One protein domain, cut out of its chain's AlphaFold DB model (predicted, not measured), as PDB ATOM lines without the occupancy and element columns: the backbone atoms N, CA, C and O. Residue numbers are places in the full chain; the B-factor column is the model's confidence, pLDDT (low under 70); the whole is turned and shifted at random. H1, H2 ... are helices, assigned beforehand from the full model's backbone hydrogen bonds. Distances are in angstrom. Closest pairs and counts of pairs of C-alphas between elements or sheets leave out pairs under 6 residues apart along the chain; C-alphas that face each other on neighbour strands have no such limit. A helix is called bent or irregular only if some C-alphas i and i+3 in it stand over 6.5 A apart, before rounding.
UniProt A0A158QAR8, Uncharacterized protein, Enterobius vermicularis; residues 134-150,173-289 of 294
ATOM      1  N   ALA A 134      -1.954  -6.368 -16.398       42.94
ATOM      2  CA  ALA A 134      -1.471  -7.029 -15.187       42.94
ATOM      3  C   ALA A 134      -1.760  -8.541 -15.200       42.94
ATOM      4  O   ALA A 134      -0.946  -9.326 -14.714       42.94
ATOM      5  N   LEU A 135      -2.878  -8.977 -15.798       46.06
ATOM      6  CA  LEU A 135      -3.194 -10.396 -15.971       46.06
ATOM      7  C   LEU A 135      -2.268 -11.073 -16.994       46.06
ATOM      8  O   LEU A 135      -1.834 -12.200 -16.766       46.06
ATOM      9  N   GLU A 136      -1.948 -10.405 -18.110       45.53
ATOM     10  CA  GLU A 136      -1.100 -10.981 -19.165       45.53
ATOM     11  C   GLU A 136       0.382 -11.065 -18.755       45.53
ATOM     12  O   GLU A 136       1.022 -12.097 -18.972       45.53
ATOM     13  N   THR A 137       0.912 -10.043 -18.076       47.72
ATOM     14  CA  THR A 137       2.276 -10.081 -17.504       47.72
ATOM     15  C   THR A 137       2.434 -11.136 -16.403       47.72
ATOM     16  O   THR A 137       3.523 -11.689 -16.233       47.72
ATOM     17  N   ASN A 138       1.345 -11.503 -15.714       52.69
ATOM     18  CA  ASN A 138       1.334 -12.558 -14.698       52.69
ATOM     19  C   ASN A 138       1.702 -13.946 -15.261       52.69
ATOM     20  O   ASN A 138       2.324 -14.734 -14.551       52.69
ATOM     21  N   TYR A 139       1.349 -14.274 -16.514       52.34
ATOM     22  CA  TYR A 139       1.533 -15.640 -17.033       52.34
ATOM     23  C   TYR A 139       3.000 -16.057 -17.156       52.34
ATOM     24  O   TYR A 139       3.308 -17.208 -16.856       52.34
ATOM     25  N   VAL A 140       3.905 -15.159 -17.567       50.81
ATOM     26  CA  VAL A 140       5.339 -15.488 -17.663       50.81
ATOM     27  C   VAL A 140       5.994 -15.502 -16.290       50.81
ATOM     28  O   VAL A 140       6.642 -16.493 -15.974       50.81
ATOM     29  N   GLY A 141       5.730 -14.513 -15.429       49.22
ATOM     30  CA  GLY A 141       6.239 -14.535 -14.049       49.22
ATOM     31  C   GLY A 141       5.789 -15.789 -13.288       49.22
ATOM     32  O   GLY A 141       6.592 -16.459 -12.644       49.22
ATOM     33  N   ARG A 142       4.527 -16.209 -13.457       52.47
ATOM     34  CA  ARG A 142       4.023 -17.466 -12.884       52.47
ATOM     35  C   ARG A 142       4.733 -18.701 -13.455       52.47
ATOM     36  O   ARG A 142       4.854 -19.670 -12.724       52.47
ATOM     37  N   VAL A 143       5.202 -18.686 -14.710       53.88
ATOM     38  CA  VAL A 143       5.957 -19.789 -15.350       53.88
ATOM     39  C   VAL A 143       7.435 -19.801 -14.934       53.88
ATOM     40  O   VAL A 143       8.024 -20.872 -14.789       53.88
ATOM     41  N   GLU A 144       8.029 -18.632 -14.703       55.28
ATOM     42  CA  GLU A 144       9.391 -18.476 -14.179       55.28
ATOM     43  C   GLU A 144       9.498 -18.928 -12.714       55.28
ATOM     44  O   GLU A 144      10.512 -19.516 -12.342       55.28
ATOM     45  N   ASN A 145       8.422 -18.774 -11.931       59.09
ATOM     46  CA  ASN A 145       8.311 -19.250 -10.545       59.09
ATOM     47  C   ASN A 145       8.267 -20.785 -10.386       59.09
ATOM     48  O   ASN A 145       8.324 -21.276  -9.260       59.09
ATOM     49  N   TYR A 146       8.160 -21.566 -11.468       61.12
ATOM     50  CA  TYR A 146       8.280 -23.023 -11.368       61.12
ATOM     51  C   TYR A 146       9.752 -23.426 -11.268       61.12
ATOM     52  O   TYR A 146      10.551 -23.135 -12.171       61.12
ATOM     53  N   ALA A 147      10.078 -24.179 -10.214       62.66
ATOM     54  CA  ALA A 147      11.407 -24.735  -9.999       62.66
ATOM     55  C   ALA A 147      11.918 -25.490 -11.237       62.66
ATOM     56  O   ALA A 147      11.146 -26.074 -12.012       62.66
ATOM     57  N   GLN A 148      13.235 -25.436 -11.443       69.69
ATOM     58  CA  GLN A 148      13.876 -26.028 -12.613       69.69
ATOM     59  C   GLN A 148      13.597 -27.533 -12.670       69.69
ATOM     60  O   GLN A 148      13.611 -28.214 -11.650       69.69
ATOM     61  N   LEU A 149      13.351 -28.055 -13.875       70.56
ATOM     62  CA  LEU A 149      13.117 -29.487 -14.049       70.56
ATOM     63  C   LEU A 149      14.391 -30.254 -13.651       70.56
ATOM     64  O   LEU A 149      15.436 -29.962 -14.243       70.56
ATOM     65  N   PRO A 150      14.312 -31.245 -12.739       68.75
ATOM     66  CA  PRO A 150      15.412 -32.145 -12.410       68.75
ATOM     67  C   PRO A 150      16.184 -32.610 -13.646       68.75
ATOM     68  O   PRO A 150      15.581 -32.947 -14.676       68.75
ATOM     69  N   PHE A 173       8.347 -42.498  -8.466       88.75
ATOM     70  CA  PHE A 173       9.751 -42.948  -8.418       88.75
ATOM     71  C   PHE A 173      10.315 -43.061  -6.995       88.75
ATOM     72  O   PHE A 173      11.166 -43.911  -6.745       88.75
ATOM     73  N   ARG A 174       9.809 -42.282  -6.032       88.25
ATOM     74  CA  ARG A 174      10.141 -42.448  -4.606       88.25
ATOM     75  C   ARG A 174       9.694 -43.804  -4.027       88.25
ATOM     76  O   ARG A 174      10.291 -44.267  -3.063       88.25
ATOM     77  N   ASN A 175       8.718 -44.468  -4.651       87.94
ATOM     78  CA  ASN A 175       8.282 -45.833  -4.340       87.94
ATOM     79  C   ASN A 175       8.904 -46.898  -5.267       87.94
ATOM     80  O   ASN A 175       8.418 -48.026  -5.269       87.94
ATOM     81  N   LYS A 176       9.954 -46.593  -6.055       85.50
ATOM     82  CA  LYS A 176      10.447 -47.491  -7.123       85.50
ATOM     83  C   LYS A 176      10.710 -48.940  -6.671       85.50
ATOM     84  O   LYS A 176      10.387 -49.857  -7.410       85.50
ATOM     85  N   ASN A 177      11.205 -49.138  -5.446       85.12
ATOM     86  CA  ASN A 177      11.519 -50.453  -4.866       85.12
ATOM     87  C   ASN A 177      10.273 -51.297  -4.510       85.12
ATOM     88  O   ASN A 177      10.420 -52.394  -3.996       85.12
ATOM     89  N   LYS A 178       9.058 -50.765  -4.690       84.62
ATOM     90  CA  LYS A 178       7.770 -51.406  -4.363       84.62
ATOM     91  C   LYS A 178       6.849 -51.505  -5.588       84.62
ATOM     92  O   LYS A 178       5.637 -51.625  -5.448       84.62
ATOM     93  N   LEU A 179       7.407 -51.327  -6.785       83.12
ATOM     94  CA  LEU A 179       6.671 -51.261  -8.044       83.12
ATOM     95  C   LEU A 179       7.248 -52.286  -9.015       83.12
ATOM     96  O   LEU A 179       8.466 -52.396  -9.159       83.12
ATOM     97  N   SER A 180       6.375 -53.001  -9.723       85.38
ATOM     98  CA  SER A 180       6.804 -54.012 -10.684       85.38
ATOM     99  C   SER A 180       7.636 -53.408 -11.825       85.38
ATOM    100  O   SER A 180       7.465 -52.250 -12.230       85.38
ATOM    101  N   ARG A 181       8.536 -54.218 -12.402       85.00
ATOM    102  CA  ARG A 181       9.416 -53.811 -13.519       85.00
ATOM    103  C   ARG A 181       8.638 -53.272 -14.730       85.00
ATOM    104  O   ARG A 181       9.165 -52.453 -15.482       85.00
ATOM    105  N   GLU A 182       7.394 -53.706 -14.926       85.25
ATOM    106  CA  GLU A 182       6.505 -53.179 -15.965       85.25
ATOM    107  C   GLU A 182       6.022 -51.757 -15.655       85.25
ATOM    108  O   GLU A 182       6.213 -50.864 -16.484       85.25
ATOM    109  N   VAL A 183       5.507 -51.518 -14.444       86.94
ATOM    110  CA  VAL A 183       5.082 -50.185 -13.986       86.94
ATOM    111  C   VAL A 183       6.258 -49.200 -14.020       86.94
ATOM    112  O   VAL A 183       6.125 -48.090 -14.534       86.94
ATOM    113  N   LEU A 184       7.453 -49.620 -13.589       86.75
ATOM    114  CA  LEU A 184       8.668 -48.800 -13.691       86.75
ATOM    115  C   LEU A 184       9.034 -48.445 -15.141       86.75
ATOM    116  O   LEU A 184       9.495 -47.331 -15.407       86.75
ATOM    117  N   ARG A 185       8.827 -49.359 -16.097       87.44
ATOM    118  CA  ARG A 185       9.076 -49.114 -17.528       87.44
ATOM    119  C   ARG A 185       8.089 -48.094 -18.098       87.44
ATOM    120  O   ARG A 185       8.511 -47.187 -18.820       87.44
ATOM    121  N   GLU A 186       6.809 -48.211 -17.747       88.62
ATOM    122  CA  GLU A 186       5.769 -47.243 -18.110       88.62
ATOM    123  C   GLU A 186       6.090 -45.854 -17.536       88.62
ATOM    124  O   GLU A 186       6.162 -44.873 -18.280       88.62
ATOM    125  N   MET A 187       6.418 -45.774 -16.244       88.69
ATOM    126  CA  MET A 187       6.793 -44.529 -15.569       88.69
ATOM    127  C   MET A 187       8.062 -43.887 -16.154       88.69
ATOM    128  O   MET A 187       8.113 -42.666 -16.321       88.69
ATOM    129  N   LYS A 188       9.085 -44.674 -16.530       89.44
ATOM    130  CA  LYS A 188      10.282 -44.178 -17.250       89.44
ATOM    131  C   LYS A 188       9.894 -43.559 -18.607       89.44
ATOM    132  O   LYS A 188      10.460 -42.533 -19.001       89.44
ATOM    133  N   LEU A 189       8.907 -44.120 -19.311       90.44
ATOM    134  CA  LEU A 189       8.387 -43.569 -20.568       90.44
ATOM    135  C   LEU A 189       7.536 -42.304 -20.348       90.44
ATOM    136  O   LEU A 189       7.711 -41.316 -21.073       90.44
ATOM    137  N   GLU A 190       6.682 -42.281 -19.322       90.31
ATOM    138  CA  GLU A 190       5.892 -41.102 -18.956       90.31
ATOM    139  C   GLU A 190       6.789 -39.930 -18.522       90.31
ATOM    140  O   GLU A 190       6.637 -38.826 -19.055       90.31
ATOM    141  N   ARG A 191       7.806 -40.170 -17.676       90.44
ATOM    142  CA  ARG A 191       8.832 -39.184 -17.271       90.44
ATOM    143  C   ARG A 191       9.431 -38.484 -18.489       90.44
ATOM    144  O   ARG A 191       9.461 -37.253 -18.559       90.44
ATOM    145  N   ARG A 192       9.857 -39.260 -19.491       90.25
ATOM    146  CA  ARG A 192      10.440 -38.749 -20.745       90.25
ATOM    147  C   ARG A 192       9.422 -37.954 -21.576       90.25
ATOM    148  O   ARG A 192       9.773 -36.904 -22.121       90.25
ATOM    149  N   LYS A 193       8.166 -38.408 -21.663       92.31
ATOM    150  CA  LYS A 193       7.074 -37.722 -22.383       92.31
ATOM    151  C   LYS A 193       6.714 -36.381 -21.738       92.31
ATOM    152  O   LYS A 193       6.667 -35.364 -22.435       92.31
ATOM    153  N   LEU A 194       6.515 -36.361 -20.421       90.69
ATOM    154  CA  LEU A 194       6.217 -35.158 -19.643       90.69
ATOM    155  C   LEU A 194       7.377 -34.156 -19.716       90.69
ATOM    156  O   LEU A 194       7.151 -32.996 -20.048       90.69
ATOM    157  N   LYS A 195       8.632 -34.596 -19.544       87.94
ATOM    158  CA  LYS A 195       9.814 -33.718 -19.638       87.94
ATOM    159  C   LYS A 195       9.966 -33.057 -21.011       87.94
ATOM    160  O   LYS A 195      10.209 -31.853 -21.084       87.94
ATOM    161  N   LYS A 196       9.768 -33.802 -22.110       91.00
ATOM    162  CA  LYS A 196       9.739 -33.237 -23.478       91.00
ATOM    163  C   LYS A 196       8.609 -32.216 -23.645       91.00
ATOM    164  O   LYS A 196       8.823 -31.141 -24.202       91.00
ATOM    165  N   THR A 197       7.428 -32.535 -23.122       88.88
ATOM    166  CA  THR A 197       6.230 -31.683 -23.179       88.88
ATOM    167  C   THR A 197       6.429 -30.372 -22.409       88.88
ATOM    168  O   THR A 197       6.155 -29.298 -22.941       88.88
ATOM    169  N   LEU A 198       7.005 -30.431 -21.206       89.88
ATOM    170  CA  LEU A 198       7.323 -29.262 -20.384       89.88
ATOM    171  C   LEU A 198       8.414 -28.385 -21.004       89.88
ATOM    172  O   LEU A 198       8.253 -27.167 -21.035       89.88
ATOM    173  N   LYS A 199       9.479 -28.975 -21.569       88.56
ATOM    174  CA  LYS A 199      10.491 -28.224 -22.339       88.56
ATOM    175  C   LYS A 199       9.852 -27.475 -23.522       88.56
ATOM    176  O   LYS A 199      10.156 -26.302 -23.725       88.56
ATOM    177  N   ARG A 200       8.928 -28.115 -24.257       87.44
ATOM    178  CA  ARG A 200       8.181 -27.486 -25.365       87.44
ATOM    179  C   ARG A 200       7.339 -26.303 -24.887       87.44
ATOM    180  O   ARG A 200       7.493 -25.212 -25.426       87.44
ATOM    181  N   TYR A 201       6.496 -26.500 -23.873       84.88
ATOM    182  CA  TYR A 201       5.636 -25.432 -23.358       84.88
ATOM    183  C   TYR A 201       6.434 -24.282 -22.742       84.88
ATOM    184  O   TYR A 201       6.128 -23.131 -23.031       84.88
ATOM    185  N   ARG A 202       7.498 -24.557 -21.970       84.12
ATOM    186  CA  ARG A 202       8.385 -23.504 -21.440       84.12
ATOM    187  C   ARG A 202       8.999 -22.685 -22.576       84.12
ATOM    188  O   ARG A 202       8.986 -21.465 -22.502       84.12
ATOM    189  N   SER A 203       9.459 -23.332 -23.649       82.69
ATOM    190  CA  SER A 203       9.956 -22.635 -24.845       82.69
ATOM    191  C   SER A 203       8.874 -21.770 -25.507       82.69
ATOM    192  O   SER A 203       9.106 -20.593 -25.761       82.69
ATOM    193  N   GLN A 204       7.662 -22.303 -25.703       80.19
ATOM    194  CA  GLN A 204       6.530 -21.554 -26.270       80.19
ATOM    195  C   GLN A 204       6.146 -20.339 -25.412       80.19
ATOM    196  O   GLN A 204       5.966 -19.246 -25.942       80.19
ATOM    197  N   LEU A 205       6.072 -20.503 -24.091       78.62
ATOM    198  CA  LEU A 205       5.737 -19.435 -23.148       78.62
ATOM    199  C   LEU A 205       6.820 -18.346 -23.127       78.62
ATOM    200  O   LEU A 205       6.502 -17.169 -23.279       78.62
ATOM    201  N   MET A 206       8.100 -18.720 -23.045       76.81
ATOM    202  CA  MET A 206       9.203 -17.751 -23.094       76.81
ATOM    203  C   MET A 206       9.291 -17.029 -24.447       76.81
ATOM    204  O   MET A 206       9.593 -15.839 -24.483       76.81
ATOM    205  N   HIS A 207       9.031 -17.723 -25.560       73.81
ATOM    206  CA  HIS A 207       9.208 -17.162 -26.899       73.81
ATOM    207  C   HIS A 207       8.014 -16.331 -27.387       73.81
ATOM    208  O   HIS A 207       8.231 -15.322 -28.042       73.81
ATOM    209  N   PHE A 208       6.772 -16.714 -27.071       71.50
ATOM    210  CA  PHE A 208       5.568 -16.044 -27.592       71.50
ATOM    211  C   PHE A 208       4.826 -15.184 -26.565       71.50
ATOM    212  O   PHE A 208       4.073 -14.297 -26.960       71.50
ATOM    213  N   CYS A 209       5.030 -15.424 -25.267       71.88
ATOM    214  CA  CYS A 209       4.272 -14.765 -24.196       71.88
ATOM    215  C   CYS A 209       5.105 -13.749 -23.404       71.88
ATOM    216  O   CYS A 209       4.607 -13.192 -22.428       71.88
ATOM    217  N   SER A 210       6.363 -13.506 -23.801       65.94
ATOM    218  CA  SER A 210       7.262 -12.605 -23.071       65.94
ATOM    219  C   SER A 210       6.668 -11.192 -22.913       65.94
ATOM    220  O   SER A 210       6.075 -10.669 -23.864       65.94
ATOM    221  N   PRO A 211       6.877 -10.516 -21.764       58.00
ATOM    222  CA  PRO A 211       6.357  -9.165 -21.539       58.00
ATOM    223  C   PRO A 211       6.755  -8.157 -22.627       58.00
ATOM    224  O   PRO A 211       5.968  -7.279 -22.972       58.00
ATOM    225  N   LYS A 212       7.947  -8.315 -23.224       58.50
ATOM    226  CA  LYS A 212       8.430  -7.468 -24.327       58.50
ATOM    227  C   LYS A 212       7.534  -7.576 -25.565       58.50
ATOM    228  O   LYS A 212       7.096  -6.554 -26.083       58.50
ATOM    229  N   LEU A 213       7.184  -8.798 -25.972       54.38
ATOM    230  CA  LEU A 213       6.291  -9.035 -27.112       54.38
ATOM    231  C   LEU A 213       4.846  -8.614 -26.825       54.38
ATOM    232  O   LEU A 213       4.144  -8.209 -27.748       54.38
ATOM    233  N   VAL A 214       4.388  -8.671 -25.570       52.47
ATOM    234  CA  VAL A 214       3.068  -8.141 -25.187       52.47
ATOM    235  C   VAL A 214       3.037  -6.612 -25.334       52.47
ATOM    236  O   VAL A 214       2.104  -6.076 -25.933       52.47
ATOM    237  N   VAL A 215       4.080  -5.905 -24.882       53.91
ATOM    238  CA  VAL A 215       4.196  -4.440 -25.024       53.91
ATOM    239  C   VAL A 215       4.336  -4.015 -26.492       53.91
ATOM    240  O   VAL A 215       3.632  -3.101 -26.927       53.91
ATOM    241  N   GLU A 216       5.168  -4.696 -27.285       53.78
ATOM    242  CA  GLU A 216       5.313  -4.415 -28.722       53.78
ATOM    243  C   GLU A 216       4.007  -4.674 -29.495       53.78
ATOM    244  O   GLU A 216       3.600  -3.844 -30.311       53.78
ATOM    245  N   ASN A 217       3.278  -5.753 -29.183       51.59
ATOM    246  CA  ASN A 217       1.961  -6.009 -29.777       51.59
ATOM    247  C   ASN A 217       0.884  -5.015 -29.311       51.59
ATOM    248  O   ASN A 217       0.007  -4.667 -30.103       51.59
ATOM    249  N   ARG A 218       0.948  -4.505 -28.070       51.56
ATOM    250  CA  ARG A 218       0.062  -3.425 -27.595       51.56
ATOM    251  C   ARG A 218       0.318  -2.144 -28.394       51.56
ATOM    252  O   ARG A 218      -0.631  -1.567 -28.921       51.56
ATOM    253  N   ALA A 219       1.582  -1.760 -28.590       50.75
ATOM    254  CA  ALA A 219       1.955  -0.626 -29.440       50.75
ATOM    255  C   ALA A 219       1.520  -0.814 -30.909       50.75
ATOM    256  O   ALA A 219       1.093   0.147 -31.553       50.75
ATOM    257  N   TYR A 220       1.566  -2.047 -31.428       48.09
ATOM    258  CA  TYR A 220       1.060  -2.373 -32.762       48.09
ATOM    259  C   TYR A 220      -0.468  -2.214 -32.845       48.09
ATOM    260  O   TYR A 220      -0.950  -1.487 -33.712       48.09
ATOM    261  N   ARG A 221      -1.245  -2.795 -31.914       50.94
ATOM    262  CA  ARG A 221      -2.712  -2.616 -31.865       50.94
ATOM    263  C   ARG A 221      -3.089  -1.131 -31.860       50.94
ATOM    264  O   ARG A 221      -3.831  -0.693 -32.738       50.94
ATOM    265  N   TYR A 222      -2.506  -0.340 -30.955       50.78
ATOM    266  CA  TYR A 222      -2.790   1.096 -30.827       50.78
ATOM    267  C   TYR A 222      -2.479   1.912 -32.098       50.78
ATOM    268  O   TYR A 222      -3.231   2.828 -32.419       50.78
ATOM    269  N   ARG A 223      -1.434   1.575 -32.873       49.62
ATOM    270  CA  ARG A 223      -1.123   2.280 -34.136       49.62
ATOM    271  C   ARG A 223      -2.067   1.958 -35.297       49.62
ATOM    272  O   ARG A 223      -2.188   2.777 -36.204       49.62
ATOM    273  N   TYR A 224      -2.709   0.788 -35.299       47.25
ATOM    274  CA  TYR A 224      -3.469   0.288 -36.454       47.25
ATOM    275  C   TYR A 224      -4.987   0.163 -36.218       47.25
ATOM    276  O   TYR A 224      -5.705  -0.249 -37.129       47.25
ATOM    277  N   HIS A 225      -5.504   0.584 -35.055       49.47
ATOM    278  CA  HIS A 225      -6.936   0.518 -34.713       49.47
ATOM    279  C   HIS A 225      -7.886   1.249 -35.691       49.47
ATOM    280  O   HIS A 225      -9.060   0.896 -35.755       49.47
ATOM    281  N   ASN A 226      -7.388   2.195 -36.497       47.28
ATOM    282  CA  ASN A 226      -8.173   2.945 -37.492       47.28
ATOM    283  C   ASN A 226      -8.083   2.394 -38.936       47.28
ATOM    284  O   ASN A 226      -8.516   3.068 -39.869       47.28
ATOM    285  N   LEU A 227      -7.518   1.198 -39.164       47.56
ATOM    286  CA  LEU A 227      -7.377   0.610 -40.505       47.56
ATOM    287  C   LEU A 227      -8.347  -0.572 -40.730       47.56
ATOM    288  O   LEU A 227      -8.089  -1.670 -40.228       47.56
ATOM    289  N   PRO A 228      -9.410  -0.419 -41.557       53.25
ATOM    290  CA  PRO A 228     -10.502  -1.402 -41.685       53.25
ATOM    291  C   PRO A 228     -10.132  -2.803 -42.201       53.25
ATOM    292  O   PRO A 228     -11.001  -3.663 -42.300       53.25
ATOM    293  N   LYS A 229      -8.873  -3.045 -42.589       43.44
ATOM    294  CA  LYS A 229      -8.413  -4.301 -43.213       43.44
ATOM    295  C   LYS A 229      -7.332  -5.050 -42.422       43.44
ATOM    296  O   LYS A 229      -6.870  -6.090 -42.878       43.44
ATOM    297  N   LEU A 230      -6.953  -4.574 -41.230       43.31
ATOM    298  CA  LEU A 230      -5.933  -5.214 -40.377       43.31
ATOM    299  C   LEU A 230      -6.500  -6.111 -39.259       43.31
ATOM    300  O   LEU A 230      -5.739  -6.673 -38.473       43.31
ATOM    301  N   GLN A 231      -7.818  -6.348 -39.243       43.94
ATOM    302  CA  GLN A 231      -8.472  -7.278 -38.306       43.94
ATOM    303  C   GLN A 231      -7.949  -8.727 -38.404       43.94
ATOM    304  O   GLN A 231      -8.020  -9.473 -37.431       43.94
ATOM    305  N   VAL A 232      -7.386  -9.132 -39.550       43.06
ATOM    306  CA  VAL A 232      -6.960 -10.522 -39.806       43.06
ATOM    307  C   VAL A 232      -5.662 -10.899 -39.077       43.06
ATOM    308  O   VAL A 232      -5.512 -12.044 -38.659       43.06
ATOM    309  N   LEU A 233      -4.742  -9.949 -38.870       39.72
ATOM    310  CA  LEU A 233      -3.461 -10.197 -38.182       39.72
ATOM    311  C   LEU A 233      -3.492  -9.818 -36.692       39.72
ATOM    312  O   LEU A 233      -2.609 -10.216 -35.942       39.72
ATOM    313  N   ALA A 234      -4.546  -9.136 -36.230       42.16
ATOM    314  CA  ALA A 234      -4.733  -8.794 -34.819       42.16
ATOM    315  C   ALA A 234      -5.059 -10.000 -33.904       42.16
ATOM    316  O   ALA A 234      -5.058  -9.845 -32.677       42.16
ATOM    317  N   LYS A 235      -5.232 -11.212 -34.471       45.44
ATOM    318  CA  LYS A 235      -5.134 -12.523 -33.786       45.44
ATOM    319  C   LYS A 235      -3.683 -12.819 -33.335       45.44
ATOM    320  O   LYS A 235      -3.107 -13.864 -33.623       45.44
ATOM    321  N   PHE A 236      -3.095 -11.860 -32.624       51.25
ATOM    322  CA  PHE A 236      -1.759 -11.911 -32.035       51.25
ATOM    323  C   PHE A 236      -1.684 -12.932 -30.875       51.25
ATOM    324  O   PHE A 236      -2.719 -13.299 -30.312       51.25
ATOM    325  N   PRO A 237      -0.479 -13.426 -30.512       50.38
ATOM    326  CA  PRO A 237      -0.285 -14.755 -29.908       50.38
ATOM    327  C   PRO A 237      -0.796 -14.967 -28.469       50.38
ATOM    328  O   PRO A 237      -0.635 -16.066 -27.934       50.38
ATOM    329  N   THR A 238      -1.443 -13.987 -27.831       51.34
ATOM    330  CA  THR A 238      -1.845 -14.086 -26.415       51.34
ATOM    331  C   THR A 238      -2.932 -15.137 -26.146       51.34
ATOM    332  O   THR A 238      -2.966 -15.709 -25.057       51.34
ATOM    333  N   LEU A 239      -3.741 -15.499 -27.154       54.31
ATOM    334  CA  LEU A 239      -4.729 -16.587 -27.060       54.31
ATOM    335  C   LEU A 239      -4.091 -17.942 -26.693       54.31
ATOM    336  O   LEU A 239      -4.653 -18.691 -25.896       54.31
ATOM    337  N   GLY A 240      -2.901 -18.244 -27.226       64.88
ATOM    338  CA  GLY A 240      -2.171 -19.474 -26.895       64.88
ATOM    339  C   GLY A 240      -1.574 -19.454 -25.487       64.88
ATOM    340  O   GLY A 240      -1.535 -20.480 -24.815       64.88
ATOM    341  N   CYS A 241      -1.166 -18.280 -25.000       73.31
ATOM    342  CA  CYS A 241      -0.421 -18.124 -23.750       73.31
ATOM    343  C   CYS A 241      -1.179 -18.611 -22.513       73.31
ATOM    344  O   CYS A 241      -0.614 -19.339 -21.694       73.31
ATOM    345  N   ARG A 242      -2.469 -18.270 -22.390       73.75
ATOM    346  CA  ARG A 242      -3.310 -18.741 -21.276       73.75
ATOM    347  C   ARG A 242      -3.446 -20.265 -21.292       73.75
ATOM    348  O   ARG A 242      -3.279 -20.896 -20.250       73.75
ATOM    349  N   GLN A 243      -3.689 -20.848 -22.467       78.94
ATOM    350  CA  GLN A 243      -3.840 -22.294 -22.627       78.94
ATOM    351  C   GLN A 243      -2.528 -23.031 -22.332       78.94
ATOM    352  O   GLN A 243      -2.509 -23.933 -21.501       78.94
ATOM    353  N   TRP A 244      -1.409 -22.602 -22.923       82.06
ATOM    354  CA  TRP A 244      -0.094 -23.202 -22.681       82.06
ATOM    355  C   TRP A 244       0.371 -23.046 -21.232       82.06
ATOM    356  O   TRP A 244       1.032 -23.943 -20.721       82.06
ATOM    357  N   SER A 245       0.008 -21.960 -20.541       80.19
ATOM    358  CA  SER A 245       0.304 -21.776 -19.112       80.19
ATOM    359  C   SER A 245      -0.463 -22.784 -18.244       80.19
ATOM    360  O   SER A 245       0.114 -23.391 -17.339       80.19
ATOM    361  N   ILE A 246      -1.742 -23.032 -18.553       81.06
ATOM    362  CA  ILE A 246      -2.560 -24.056 -17.884       81.06
ATOM    363  C   ILE A 246      -2.024 -25.462 -18.193       81.06
ATOM    364  O   ILE A 246      -1.823 -26.254 -17.273       81.06
ATOM    365  N   GLU A 247      -1.741 -25.764 -19.461       84.56
ATOM    366  CA  GLU A 247      -1.186 -27.055 -19.883       84.56
ATOM    367  C   GLU A 247       0.198 -27.306 -19.270       84.56
ATOM    368  O   GLU A 247       0.464 -28.418 -18.812       84.56
ATOM    369  N   PHE A 248       1.062 -26.290 -19.186       87.44
ATOM    370  CA  PHE A 248       2.347 -26.378 -18.492       87.44
ATOM    371  C   PHE A 248       2.153 -26.719 -17.012       87.44
ATOM    372  O   PHE A 248       2.729 -27.696 -16.547       87.44
ATOM    373  N   SER A 249       1.292 -25.980 -16.302       85.25
ATOM    374  CA  SER A 249       0.993 -26.201 -14.879       85.25
ATOM    375  C   SER A 249       0.503 -27.630 -14.598       85.25
ATOM    376  O   SER A 249       1.047 -28.320 -13.735       85.25
ATOM    377  N   VAL A 250      -0.443 -28.126 -15.405       87.31
ATOM    378  CA  VAL A 250      -0.969 -29.500 -15.319       87.31
ATOM    379  C   VAL A 250       0.114 -30.550 -15.578       87.31
ATOM    380  O   VAL A 250       0.243 -31.511 -14.820       87.31
ATOM    381  N   ASN A 251       0.906 -30.396 -16.643       89.56
ATOM    382  CA  ASN A 251       1.975 -31.351 -16.951       89.56
ATOM    383  C   ASN A 251       3.102 -31.302 -15.905       89.56
ATOM    384  O   ASN A 251       3.744 -32.321 -15.664       89.56
ATOM    385  N   TYR A 252       3.321 -30.150 -15.265       88.44
ATOM    386  CA  TYR A 252       4.329 -29.969 -14.223       88.44
ATOM    387  C   TYR A 252       3.903 -30.678 -12.939       88.44
ATOM    388  O   TYR A 252       4.685 -31.449 -12.390       88.44
ATOM    389  N   PHE A 253       2.642 -30.503 -12.524       88.31
ATOM    390  CA  PHE A 253       2.052 -31.247 -11.410       88.31
ATOM    391  C   PHE A 253       2.191 -32.761 -11.610       88.31
ATOM    392  O   PHE A 253       2.692 -33.456 -10.730       88.31
ATOM    393  N   LYS A 254       1.818 -33.271 -12.794       89.44
ATOM    394  CA  LYS A 254       1.972 -34.697 -13.132       89.44
ATOM    395  C   LYS A 254       3.423 -35.158 -13.049       89.44
ATOM    396  O   LYS A 254       3.694 -36.210 -12.485       89.44
ATOM    397  N   PHE A 255       4.356 -34.368 -13.579       89.50
ATOM    398  CA  PHE A 255       5.779 -34.701 -13.566       89.50
ATOM    399  C   PHE A 255       6.348 -34.764 -12.143       89.50
ATOM    400  O   PHE A 255       7.068 -35.704 -11.821       89.50
ATOM    401  N   TYR A 256       5.996 -33.808 -11.280       88.25
ATOM    402  CA  TYR A 256       6.441 -33.809  -9.885       88.25
ATOM    403  C   TYR A 256       5.789 -34.927  -9.072       88.25
ATOM    404  O   TYR A 256       6.497 -35.635  -8.362       88.25
ATOM    405  N   ARG A 257       4.486 -35.176  -9.245       88.31
ATOM    406  CA  ARG A 257       3.793 -36.297  -8.594       88.31
ATOM    407  C   ARG A 257       4.371 -37.654  -9.004       88.31
ATOM    408  O   ARG A 257       4.565 -38.517  -8.154       88.31
ATOM    409  N   LEU A 258       4.720 -37.824 -10.281       89.38
ATOM    410  CA  LEU A 258       5.395 -39.023 -10.780       89.38
ATOM    411  C   LEU A 258       6.768 -39.235 -10.115       89.38
ATOM    412  O   LEU A 258       7.178 -40.375  -9.920       89.38
ATOM    413  N   LEU A 259       7.486 -38.172  -9.742       89.44
ATOM    414  CA  LEU A 259       8.769 -38.277  -9.040       89.44
ATOM    415  C   LEU A 259       8.602 -38.495  -7.526       89.44
ATOM    416  O   LEU A 259       9.187 -39.426  -6.971       89.44
ATOM    417  N   TYR A 260       7.795 -37.657  -6.875       88.44
ATOM    418  CA  TYR A 260       7.781 -37.451  -5.420       88.44
ATOM    419  C   TYR A 260       6.488 -37.904  -4.722       88.44
ATOM    420  O   TYR A 260       6.378 -37.742  -3.510       88.44
ATOM    421  N   CYS A 261       5.552 -38.519  -5.455       88.44
ATOM    422  CA  CYS A 261       4.242 -38.973  -4.973       88.44
ATOM    423  C   CYS A 261       3.276 -37.819  -4.629       88.44
ATOM    424  O   CYS A 261       3.519 -36.653  -4.946       88.44
ATOM    425  N   SER A 262       2.129 -38.159  -4.041       85.44
ATOM    426  CA  SER A 262       1.023 -37.254  -3.700       85.44
ATOM    427  C   SER A 262       1.332 -36.208  -2.634       85.44
ATOM    428  O   SER A 262       0.721 -35.138  -2.670       85.44
ATOM    429  N   ASN A 263       2.236 -36.497  -1.694       86.06
ATOM    430  CA  ASN A 263       2.581 -35.552  -0.639       86.06
ATOM    431  C   ASN A 263       3.405 -34.397  -1.218       86.06
ATOM    432  O   ASN A 263       4.516 -34.612  -1.690       86.06
ATOM    433  N   ILE A 264       2.858 -33.182  -1.191       84.25
ATOM    434  CA  ILE A 264       3.465 -32.015  -1.848       84.25
ATOM    435  C   ILE A 264       4.537 -31.373  -0.973       84.25
ATOM    436  O   ILE A 264       5.494 -30.825  -1.505       84.25
ATOM    437  N   ASP A 265       4.434 -31.489   0.350       85.56
ATOM    438  CA  ASP A 265       5.439 -30.949   1.277       85.56
ATOM    439  C   ASP A 265       6.798 -31.657   1.113       85.56
ATOM    440  O   ASP A 265       7.853 -31.067   1.335       85.56
ATOM    441  N   ASP A 266       6.748 -32.900   0.626       83.19
ATOM    442  CA  ASP A 266       7.859 -33.773   0.245       83.19
ATOM    443  C   ASP A 266       8.516 -33.422  -1.111       83.19
ATOM    444  O   ASP A 266       9.491 -34.070  -1.510       83.19
ATOM    445  N   TRP A 267       7.981 -32.448  -1.858       87.12
ATOM    446  CA  TRP A 267       8.515 -32.036  -3.162       87.12
ATOM    447  C   TRP A 267       9.656 -31.018  -2.989       87.12
ATOM    448  O   TRP A 267       9.572 -30.132  -2.136       87.12
ATOM    449  N   PRO A 268      10.708 -31.049  -3.829       81.62
ATOM    450  CA  PRO A 268      11.691 -29.973  -3.841       81.62
ATOM    451  C   PRO A 268      11.013 -28.678  -4.301       81.62
ATOM    452  O   PRO A 268      10.306 -28.676  -5.310       81.62
ATOM    453  N   HIS A 269      11.254 -27.586  -3.572       81.00
ATOM    454  CA  HIS A 269      10.575 -26.295  -3.762       81.00
ATOM    455  C   HIS A 269       9.048 -26.373  -3.573       81.00
ATOM    456  O   HIS A 269       8.280 -25.740  -4.301       81.00
ATOM    457  N   SER A 270       8.591 -27.182  -2.609       82.19
ATOM    458  CA  SER A 270       7.170 -27.373  -2.288       82.19
ATOM    459  C   SER A 270       6.427 -26.052  -2.067       82.19
ATOM    460  O   SER A 270       5.340 -25.874  -2.612       82.19
ATOM    461  N   VAL A 271       7.033 -25.091  -1.364       83.00
ATOM    462  CA  VAL A 271       6.457 -23.760  -1.104       83.00
ATOM    463  C   VAL A 271       6.254 -22.969  -2.403       83.00
ATOM    464  O   VAL A 271       5.172 -22.437  -2.644       83.00
ATOM    465  N   GLU A 272       7.259 -22.916  -3.276       80.25
ATOM    466  CA  GLU A 272       7.199 -22.206  -4.558       80.25
ATOM    467  C   GLU A 272       6.219 -22.882  -5.537       80.25
ATOM    468  O   GLU A 272       5.494 -22.213  -6.285       80.25
ATOM    469  N   VAL A 273       6.121 -24.214  -5.501       76.62
ATOM    470  CA  VAL A 273       5.125 -24.980  -6.266       76.62
ATOM    471  C   VAL A 273       3.705 -24.717  -5.748       76.62
ATOM    472  O   VAL A 273       2.805 -24.446  -6.547       76.62
ATOM    473  N   GLN A 274       3.500 -24.707  -4.429       81.38
ATOM    474  CA  GLN A 274       2.218 -24.359  -3.811       81.38
ATOM    475  C   GLN A 274       1.797 -22.922  -4.167       81.38
ATOM    476  O   GLN A 274       0.654 -22.701  -4.569       81.38
ATOM    477  N   GLN A 275       2.718 -21.953  -4.126       80.19
ATOM    478  CA  GLN A 275       2.452 -20.559  -4.508       80.19
ATOM    479  C   GLN A 275       2.160 -20.381  -6.009       80.19
ATOM    480  O   GLN A 275       1.257 -19.626  -6.382       80.19
ATOM    481  N   SER A 276       2.902 -21.058  -6.891       75.62
ATOM    482  CA  SER A 276       2.741 -20.918  -8.350       75.62
ATOM    483  C   SER A 276       1.456 -21.565  -8.882       75.62
ATOM    484  O   SER A 276       0.843 -21.025  -9.814       75.62
ATOM    485  N   MET A 277       1.012 -22.673  -8.276       76.69
ATOM    486  CA  MET A 277      -0.261 -23.335  -8.596       76.69
ATOM    487  C   MET A 277      -1.461 -22.710  -7.864       76.69
ATOM    488  O   MET A 277      -2.539 -22.594  -8.457       76.69
ATOM    489  N   GLY A 278      -1.277 -22.265  -6.617       81.06
ATOM    490  CA  GLY A 278      -2.307 -21.631  -5.790       81.06
ATOM    491  C   GLY A 278      -3.556 -22.503  -5.627       81.06
ATOM    492  O   GLY A 278      -3.471 -23.719  -5.491       81.06
ATOM    493  N   GLU A 279      -4.735 -21.889  -5.723       77.00
ATOM    494  CA  GLU A 279      -6.050 -22.552  -5.614       77.00
ATOM    495  C   GLU A 279      -6.235 -23.744  -6.576       77.00
ATOM    496  O   GLU A 279      -6.986 -24.677  -6.289       77.00
ATOM    497  N   LYS A 280      -5.519 -23.770  -7.711       77.88
ATOM    498  CA  LYS A 280      -5.586 -24.889  -8.669       77.88
ATOM    499  C   LYS A 280      -4.964 -26.171  -8.127       77.88
ATOM    500  O   LYS A 280      -5.265 -27.244  -8.645       77.88
ATOM    501  N   LEU A 281      -4.113 -26.077  -7.106       80.88
ATOM    502  CA  LEU A 281      -3.422 -27.219  -6.519       80.88
ATOM    503  C   LEU A 281      -4.410 -28.263  -5.992       80.88
ATOM    504  O   LEU A 281      -4.255 -29.441  -6.292       80.88
ATOM    505  N   GLN A 282      -5.466 -27.826  -5.300       79.50
ATOM    506  CA  GLN A 282      -6.503 -28.713  -4.773       79.50
ATOM    507  C   GLN A 282      -7.293 -29.393  -5.904       79.50
ATOM    508  O   GLN A 282      -7.598 -30.583  -5.832       79.50
ATOM    509  N   LEU A 283      -7.562 -28.677  -7.004       81.50
ATOM    510  CA  LEU A 283      -8.171 -29.265  -8.199       81.50
ATOM    511  C   LEU A 283      -7.256 -30.329  -8.827       81.50
ATOM    512  O   LEU A 283      -7.732 -31.399  -9.194       81.50
ATOM    513  N   TYR A 284      -5.949 -30.070  -8.932       83.25
ATOM    514  CA  TYR A 284      -4.984 -31.037  -9.465       83.25
ATOM    515  C   TYR A 284      -4.799 -32.245  -8.541       83.25
ATOM    516  O   TYR A 284      -4.748 -33.373  -9.029       83.25
ATOM    517  N   GLN A 285      -4.776 -32.035  -7.225       79.62
ATOM    518  CA  GLN A 285      -4.789 -33.104  -6.230       79.62
ATOM    519  C   GLN A 285      -6.037 -33.979  -6.354       79.62
ATOM    520  O   GLN A 285      -5.893 -35.188  -6.265       79.62
ATOM    521  N   ASN A 286      -7.217 -33.408  -6.614       77.06
ATOM    522  CA  ASN A 286      -8.468 -34.164  -6.744       77.06
ATOM    523  C   ASN A 286      -8.609 -34.879  -8.102       77.06
ATOM    524  O   ASN A 286      -9.018 -36.033  -8.148       77.06
ATOM    525  N   VAL A 287      -8.274 -34.212  -9.212       77.81
ATOM    526  CA  VAL A 287      -8.434 -34.749 -10.584       77.81
ATOM    527  C   VAL A 287      -7.310 -35.719 -10.965       77.81
ATOM    528  O   VAL A 287      -7.516 -36.605 -11.792       77.81
ATOM    529  N   TYR A 288      -6.124 -35.554 -10.376       71.19
ATOM    530  CA  TYR A 288      -4.968 -36.436 -10.568       71.19
ATOM    531  C   TYR A 288      -4.535 -37.127  -9.271       71.19
ATOM    532  O   TYR A 288      -3.422 -37.648  -9.201       71.19
ATOM    533  N   ALA A 289      -5.401 -37.173  -8.253       58.19
ATOM    534  CA  ALA A 289      -5.387 -38.305  -7.341       58.19
ATOM    535  C   ALA A 289      -5.624 -39.540  -8.195       58.19
ATOM    536  O   ALA A 289      -6.627 -39.617  -8.903       58.19
TER     537      ALA A 289
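What this domain is: This is residues 134 to 150 and 173 to 289 of the 294 residues of an uncharacterized protein of Enterobius vermicularis (UniProt A0A158QAR8). Two long helices, H3 and H5, run side by side in opposite directions and form the body of a rod, with the shorter H1 packed on one half of it as the third helix of a bundle. H4 and the stretch of residues 225 to 237 extend beyond one end of the bundle, short H2 lies at the other end, and the small helices H6 and H7 lie near H5, loosely attached. The printed part has 134 residues with seven named helices, H1 to H7 in chain order, and no named strand; its class is all helix. It is loose, with a radius of gyration of the C-alphas of 18.6 A and spans of 66 by 28 by 24 A.

How they stand to each other: H1, residues 134 to 144, H3, residues 181 to 208, and H5, residues 238 to 260, make an up and down bundle, each running against the one before it. H1 touches residues 202 to 206 of H3 alone, at a steep tilt of 43 degrees; the closest C-alphas, of Val 140 and Leu 205, are 6.8 A apart. H1 touches residues 238 to 245 of H5 alone, closest at the C-alphas of Tyr 139 and Ser 245, 6.6 A. H2, residues 173 to 178, is irregular, with C-alphas 174 and 177 8.1 A apart, and forms a helical hairpin with H3; they only just touch, with 3 pairs of C-alphas within 8 A, the closest those of Lys 176 and Leu 184, 6.9 A. H3 and H5 touch with 23 such pairs, the closest the C-alphas of Tyr 201 and Phe 248, 5.9 A, at a shallow tilt of 29 degrees, opposite ways. H4, residues 211 to 224, touches H1 with residues 211 to 214 alone; the closest C-alphas, of Thr 137 and Pro 211, are 5.8 A apart. H6, residues 270 to 277, and H7, residues 280 to 287, are about perpendicular at 88 degrees, and each is close to H5 but not clearly touching it. Every O i to N i+4 pair is within hydrogen-bond range in H3, H4, H6 and H7, against 4 of 7 in H1, 17 of 19 in H5 and 0 of 2 in H2, where 2 of 3 O i to N i+3 pairs are.

Where its parts are: H1 begins at C-alpha 134, (-1.471, -7.029, -15.187), and is 15.8 A long. H3 measures 40.5 A, H4 20.2 A and H5 32.9 A. H7 ends at C-alpha 287, (-8.434, -34.749, -10.584).

The domain as a whole: The two C-alphas farthest apart, of Lys 178 and Asn 226, are 65.6 A apart. Residues 151 to 172 are not printed, and C-alphas 150 and 173 are 12.8 A apart across this cut. The link from H4 to H5 is long. Mean pLDDT of the printed part is 72.4; it is under 70 at residues 134 to 148, 150, 210 to 240 and 289.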